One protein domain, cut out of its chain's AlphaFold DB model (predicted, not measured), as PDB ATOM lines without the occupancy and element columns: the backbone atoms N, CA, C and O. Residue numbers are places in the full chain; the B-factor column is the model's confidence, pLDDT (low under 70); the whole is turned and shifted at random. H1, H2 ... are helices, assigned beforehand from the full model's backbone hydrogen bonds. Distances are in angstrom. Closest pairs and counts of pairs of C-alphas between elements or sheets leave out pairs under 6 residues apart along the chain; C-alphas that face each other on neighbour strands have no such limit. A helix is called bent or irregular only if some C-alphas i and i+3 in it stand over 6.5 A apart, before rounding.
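What this domain is: This is residues 2 to 49 of the 276 residues of the protein "MacB_PCD domain-containing protein" of Candidatus Sulfopaludibacter sp. SbA4 (UniProt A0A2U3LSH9). A long helix, H2, and a shorter one, H1, meet near their ends and make an open, flat L, with a sharp corner at Asn 18 and no core between the two arms. The printed part has 48 residues, with two named helices in the order H1, H2 and no named strand; the class is all helix. It is extended, with a radius of gyration of the C-alphas of 16.8 A, and spans 45 by 28 by 8 A.

Where its parts are: H2, residues 19 to 48, is 41.1 A long, from C-alpha 19 at (128.712, 124.073, 173.217) to C-alpha 48 at (137.817, 105.209, 208.571). It is neither bent nor irregular, but only just: C-alphas 45 and 48 are 6.4 A apart. H1, residues 2 to 17, is 22.8 A long and begins with C-alpha 2 at (155.021, 123.082, 171.564).

How they stand to each other: H2 and H1 only just touch, with 3 pairs of C-alphas within 8 A, and only at the corner by their tight link. H2 touches H1 with residues 21 to 22 alone, and H1 touches H2 with residues 15 to 16 alone; the closest C-alphas of the two helices, those of Leu 15 and Ala 22, are 5.5 A apart. Their lines are about perpendicular, at 74 degrees. In H1 and H2 every O i to N i+4 pair is within hydrogen-bond range.

The domain as a whole: The C-alphas of Glu 2 and Leu 46, the two farthest apart, are separated by 46.6 A. Residues 2 to 11, 16 to 21 and 26 to 49 stand free. The printed part has no cut; its mean pLDDT is 82.6, and residues 43 to 49 are under 70.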
ATOM      1  N   GLU A   2     155.898 122.278 172.442       74.56
ATOM      2  CA  GLU A   2     155.021 123.082 171.564       74.56
ATOM      3  C   GLU A   2     153.855 122.293 170.949       74.56
ATOM      4  O   GLU A   2     152.735 122.792 170.947       74.56
ATOM      5  N   ALA A   3     154.079 121.041 170.533       78.38
ATOM      6  CA  ALA A   3     153.025 120.184 169.977       78.38
ATOM      7  C   ALA A   3     151.876 119.919 170.972       78.38
ATOM      8  O   ALA A   3     150.715 120.140 170.645       78.38
ATOM      9  N   LEU A   4     152.199 119.577 172.227       82.06
ATOM     10  CA  LEU A   4     151.201 119.362 173.288       82.06
ATOM     11  C   LEU A   4     150.371 120.624 173.562       82.06
ATOM     12  O   LEU A   4     149.168 120.547 173.806       82.06
ATOM     13  N   TRP A   5     150.998 121.800 173.503       88.25
ATOM     14  CA  TRP A   5     150.305 123.074 173.700       88.25
ATOM     15  C   TRP A   5     149.371 123.419 172.533       88.25
ATOM     16  O   TRP A   5     148.273 123.948 172.728       88.25
ATOM     17  N   GLN A   6     149.794 123.089 171.315       84.06
ATOM     18  CA  GLN A   6     149.000 123.282 170.109       84.06
ATOM     19  C   GLN A   6     147.773 122.361 170.100       84.06
ATOM     20  O   GLN A   6     146.671 122.838 169.813       84.06
ATOM     21  N   ASP A   7     147.935 121.104 170.520       85.12
ATOM     22  CA  ASP A   7     146.857 120.117 170.632       85.12
ATOM     23  C   ASP A   7     145.813 120.514 171.684       85.12
ATOM     24  O   ASP A   7     144.612 120.522 171.400       85.12
ATOM     25  N   VAL A   8     146.246 120.953 172.874       85.56
ATOM     26  CA  VAL A   8     145.341 121.459 173.926       85.56
ATOM     27  C   VAL A   8     144.544 122.667 173.428       85.56
ATOM     28  O   VAL A   8     143.325 122.742 173.608       85.56
ATOM     29  N   ARG A   9     145.203 123.611 172.745       84.06
ATOM     30  CA  ARG A   9     144.544 124.803 172.195       84.06
ATOM     31  C   ARG A   9     143.541 124.447 171.094       84.06
ATOM     32  O   ARG A   9     142.480 125.074 171.017       84.06
ATOM     33  N   TYR A  10     143.842 123.446 170.268       82.19
ATOM     34  CA  TYR A  10     142.911 122.928 169.265       82.19
ATOM     35  C   TYR A  10     141.692 122.257 169.906       82.19
ATOM     36  O   TYR A  10     140.563 122.573 169.520       82.19
ATOM     37  N   ALA A  11     141.894 121.421 170.926       83.38
ATOM     38  CA  ALA A  11     140.820 120.753 171.658       83.38
ATOM     39  C   ALA A  11     139.867 121.756 172.332       83.38
ATOM     40  O   ALA A  11     138.651 121.683 172.145       83.38
ATOM     41  N   VAL A  12     140.401 122.770 173.025       84.62
ATOM     42  CA  VAL A  12     139.598 123.836 173.660       84.62
ATOM     43  C   VAL A  12     138.792 124.625 172.625       84.62
ATOM     44  O   VAL A  12     137.627 124.966 172.856       84.62
ATOM     45  N   ARG A  13     139.380 124.904 171.455       85.56
ATOM     46  CA  ARG A  13     138.668 125.592 170.369       85.56
ATOM     47  C   ARG A  13     137.559 124.721 169.773       85.56
ATOM     48  O   ARG A  13     136.525 125.261 169.387       85.56
ATOM     49  N   GLY A  14     137.755 123.402 169.739       82.44
ATOM     50  CA  GLY A  14     136.743 122.415 169.362       82.44
ATOM     51  C   GLY A  14     135.555 122.393 170.325       82.44
ATOM     52  O   GLY A  14     134.415 122.519 169.879       82.44
ATOM     53  N   LEU A  15     135.810 122.347 171.640       81.50
ATOM     54  CA  LEU A  15     134.750 122.401 172.660       81.50
ATOM     55  C   LEU A  15     133.936 123.700 172.583       81.50
ATOM     56  O   LEU A  15     132.712 123.669 172.671       81.50
ATOM     57  N   ARG A  16     134.594 124.846 172.359       84.25
ATOM     58  CA  ARG A  16     133.910 126.144 172.209       84.25
ATOM     59  C   ARG A  16     133.012 126.236 170.975       84.25
ATOM     60  O   ARG A  16     132.089 127.042 170.966       84.25
ATOM     61  N   ARG A  17     133.293 125.455 169.929       86.81
ATOM     62  CA  ARG A  17     132.546 125.500 168.664       86.81
ATOM     63  C   ARG A  17     131.247 124.689 168.716       86.81
ATOM     64  O   ARG A  17     130.323 125.021 167.989       86.81
ATOM     65  N   ASN A  18     131.171 123.688 169.598       87.81
ATOM     66  CA  ASN A  18     130.004 122.821 169.795       87.81
ATOM     67  C   ASN A  18     129.571 122.804 171.278       87.81
ATOM     68  O   ASN A  18     129.759 121.796 171.967       87.81
ATOM     69  N   PRO A  19     128.980 123.904 171.789       83.62
ATOM     70  CA  PRO A  19     128.712 124.073 173.217       83.62
ATOM     71  C   PRO A  19     127.723 123.047 173.790       83.62
ATOM     72  O   PRO A  19     127.871 122.661 174.943       83.62
ATOM     73  N   GLY A  20     126.756 122.556 173.004       89.12
ATOM     74  CA  GLY A  20     125.784 121.554 173.466       89.12
ATOM     75  C   GLY A  20     126.417 120.194 173.781       89.12
ATOM     76  O   GLY A  20     126.175 119.636 174.846       89.12
ATOM     77  N   PHE A  21     127.282 119.696 172.891       87.38
ATOM     78  CA  PHE A  21     128.029 118.450 173.106       87.38
ATOM     79  C   PHE A  21     129.054 118.588 174.239       87.38
ATOM     80  O   PHE A  21     129.204 117.691 175.064       87.38
ATOM     81  N   ALA A  22     129.746 119.729 174.306       88.56
ATOM     82  CA  ALA A  22     130.671 120.005 175.396       88.56
ATOM     83  C   ALA A  22     129.947 120.031 176.753       88.56
ATOM     84  O   ALA A  22     130.438 119.442 177.712       88.56
ATOM     85  N   ALA A  23     128.771 120.661 176.832       90.62
ATOM     86  CA  ALA A  23     127.988 120.739 178.061       90.62
ATOM     87  C   ALA A  23     127.525 119.359 178.546       90.62
ATOM     88  O   ALA A  23     127.690 119.054 179.724       90.62
ATOM     89  N   THR A  24     126.998 118.508 177.659       93.62
ATOM     90  CA  THR A  24     126.575 117.151 178.040       93.62
ATOM     91  C   THR A  24     127.757 116.298 178.488       93.62
ATOM     92  O   THR A  24     127.678 115.675 179.541       93.62
ATOM     93  N   ALA A  25     128.881 116.333 177.766       91.94
ATOM     94  CA  ALA A  25     130.089 115.599 178.141       91.94
ATOM     95  C   ALA A  25     130.655 116.050 179.502       91.94
ATOM     96  O   ALA A  25     130.996 115.213 180.338       91.94
ATOM     97  N   ILE A  26     130.718 117.364 179.748       93.62
ATOM     98  CA  ILE A  26     131.177 117.929 181.025       93.62
ATOM     99  C   ILE A  26     130.220 117.546 182.159       93.62
ATOM    100  O   ILE A  26     130.682 117.120 183.212       93.62
ATOM    101  N   LEU A  27     128.904 117.651 181.956       94.31
ATOM    102  CA  LEU A  27     127.910 117.279 182.967       94.31
ATOM    103  C   LEU A  27     127.981 115.792 183.314       94.31
ATOM    104  O   LEU A  27     127.982 115.454 184.493       94.31
ATOM    105  N   SER A  28     128.099 114.909 182.320       94.25
ATOM    106  CA  SER A  28     128.279 113.473 182.555       94.25
ATOM    107  C   SER A  28     129.558 113.178 183.342       94.25
ATOM    108  O   SER A  28     129.536 112.360 184.259       94.25
ATOM    109  N   LEU A  29     130.657 113.875 183.030       94.31
ATOM    110  CA  LEU A  29     131.924 113.727 183.744       94.31
ATOM    111  C   LEU A  29     131.825 114.228 185.193       94.31
ATOM    112  O   LEU A  29     132.256 113.533 186.109       94.31
ATOM    113  N   ILE A  30     131.219 115.400 185.410       96.25
ATOM    114  CA  ILE A  30     130.977 115.957 186.747       96.25
ATOM    115  C   ILE A  30     130.098 115.014 187.565       96.25
ATOM    116  O   ILE A  30     130.402 114.774 188.730       96.25
ATOM    117  N   LEU A  31     129.040 114.456 186.971       94.44
ATOM    118  CA  LEU A  31     128.132 113.548 187.668       94.44
ATOM    119  C   LEU A  31     128.849 112.256 188.085       94.44
ATOM    120  O   LEU A  31     128.713 111.829 189.228       94.44
ATOM    121  N   GLY A  32     129.652 111.671 187.190       94.19
ATOM    122  CA  GLY A  32     130.432 110.467 187.483       94.19
ATOM    123  C   GLY A  32     131.481 110.697 188.572       94.19
ATOM    124  O   GLY A  32     131.513 109.971 189.563       94.19
ATOM    125  N   ILE A  33     132.295 111.748 188.432       94.31
ATOM    126  CA  ILE A  33     133.331 112.095 189.419       94.31
ATOM    127  C   ILE A  33     132.692 112.477 190.761       94.31
ATOM    128  O   ILE A  33     133.150 112.033 191.812       94.31
ATOM    129  N   GLY A  34     131.623 113.276 190.732       91.44
ATOM    130  CA  GLY A  34     130.908 113.730 191.920       91.44
ATOM    131  C   GLY A  34     130.279 112.577 192.698       91.44
ATOM    132  O   GLY A  34     130.416 112.529 193.917       91.44
ATOM    133  N   ALA A  35     129.664 111.614 192.005       90.56
ATOM    134  CA  ALA A  35     129.100 110.423 192.635       90.56
ATOM    135  C   ALA A  35     130.185 109.558 193.296       90.56
ATOM    136  O   ALA A  35     130.047 109.187 194.463       90.56
ATOM    137  N   SER A  36     131.294 109.290 192.597       86.25
ATOM    138  CA  SER A  36     132.408 108.515 193.158       86.25
ATOM    139  C   SER A  36     133.053 109.209 194.365       86.25
ATOM    140  O   SER A  36     133.340 108.553 195.367       86.25
ATOM    141  N   LEU A  37     133.234 110.533 194.309       88.00
ATOM    142  CA  LEU A  37     133.794 111.310 195.418       88.00
ATOM    143  C   LEU A  37     132.846 111.360 196.624       88.00
ATOM    144  O   LEU A  37     133.308 111.269 197.760       88.00
ATOM    145  N   ALA A  38     131.536 111.486 196.397       85.69
ATOM    146  CA  ALA A  38     130.538 111.503 197.464       85.69
ATOM    147  C   ALA A  38     130.528 110.181 198.242       85.69
ATOM    148  O   ALA A  38     130.596 110.204 199.471       85.69
ATOM    149  N   ILE A  39     130.534 109.042 197.538       83.62
ATOM    150  CA  ILE A  39     130.604 107.715 198.168       83.62
ATOM    151  C   ILE A  39     131.883 107.599 198.999       83.62
ATOM    152  O   ILE A  39     131.813 107.281 200.181       83.62
ATOM    153  N   PHE A  40     133.042 107.937 198.424       76.19
ATOM    154  CA  PHE A  40     134.314 107.859 199.143       76.19
ATOM    155  C   PHE A  40     134.349 108.777 200.374       76.19
ATOM    156  O   PHE A  40     134.842 108.380 201.422       76.19
ATOM    157  N   THR A  41     133.776 109.979 200.280       76.62
ATOM    158  CA  THR A  41     133.724 110.942 201.390       76.62
ATOM    159  C   THR A  41     132.829 110.456 202.527       76.62
ATOM    160  O   THR A  41     133.172 110.642 203.694       76.62
ATOM    161  N   ILE A  42     131.686 109.842 202.211       74.56
ATOM    162  CA  ILE A  42     130.784 109.255 203.208       74.56
ATOM    163  C   ILE A  42     131.473 108.064 203.881       74.56
ATOM    164  O   ILE A  42     131.517 108.001 205.108       74.56
ATOM    165  N   THR A  43     132.073 107.172 203.093       66.50
ATOM    166  CA  THR A  43     132.817 106.009 203.590       66.50
ATOM    167  C   THR A  43     133.987 106.432 204.477       66.50
ATOM    168  O   THR A  43     134.122 105.925 205.583       66.50
ATOM    169  N   ASP A  44     134.803 107.402 204.068       62.25
ATOM    170  CA  ASP A  44     135.945 107.871 204.861       62.25
ATOM    171  C   ASP A  44     135.511 108.565 206.166       62.25
ATOM    172  O   ASP A  44     136.049 108.282 207.241       62.25
ATOM    173  N   ASN A  45     134.468 109.405 206.110       58.03
ATOM    174  CA  ASN A  45     133.965 110.107 207.295       58.03
ATOM    175  C   ASN A  45     133.212 109.205 208.284       58.03
ATOM    176  O   ASN A  45     133.163 109.549 209.468       58.03
ATOM    177  N   LEU A  46     132.623 108.095 207.826       59.75
ATOM    178  CA  LEU A  46     131.841 107.190 208.675       59.75
ATOM    179  C   LEU A  46     132.595 105.919 209.091       59.75
ATOM    180  O   LEU A  46     132.355 105.431 210.193       59.75
ATOM    181  N   LEU A  47     133.493 105.382 208.259       55.50
ATOM    182  CA  LEU A  47     134.126 104.073 208.485       55.50
ATOM    183  C   LEU A  47     135.611 104.156 208.876       55.50
ATOM    184  O   LEU A  47     136.102 103.248 209.544       55.50
ATOM    185  N   LEU A  48     136.345 105.209 208.486       52.81
ATOM    186  CA  LEU A  48     137.817 105.209 208.571       52.81
ATOM    187  C   LEU A  48     138.422 106.192 209.575       52.81
ATOM    188  O   LEU A  48     139.574 106.003 209.978       52.81
ATOM    189  N   ARG A  49     137.684 107.206 210.046       55.12
ATOM    190  CA  ARG A  49     138.196 108.053 211.132       55.12
ATOM    191  C   ARG A  49     138.212 107.275 212.448       55.12
ATOM    192  O   ARG A  49     137.148 106.849 212.904       55.12
TER     193      ARG A  49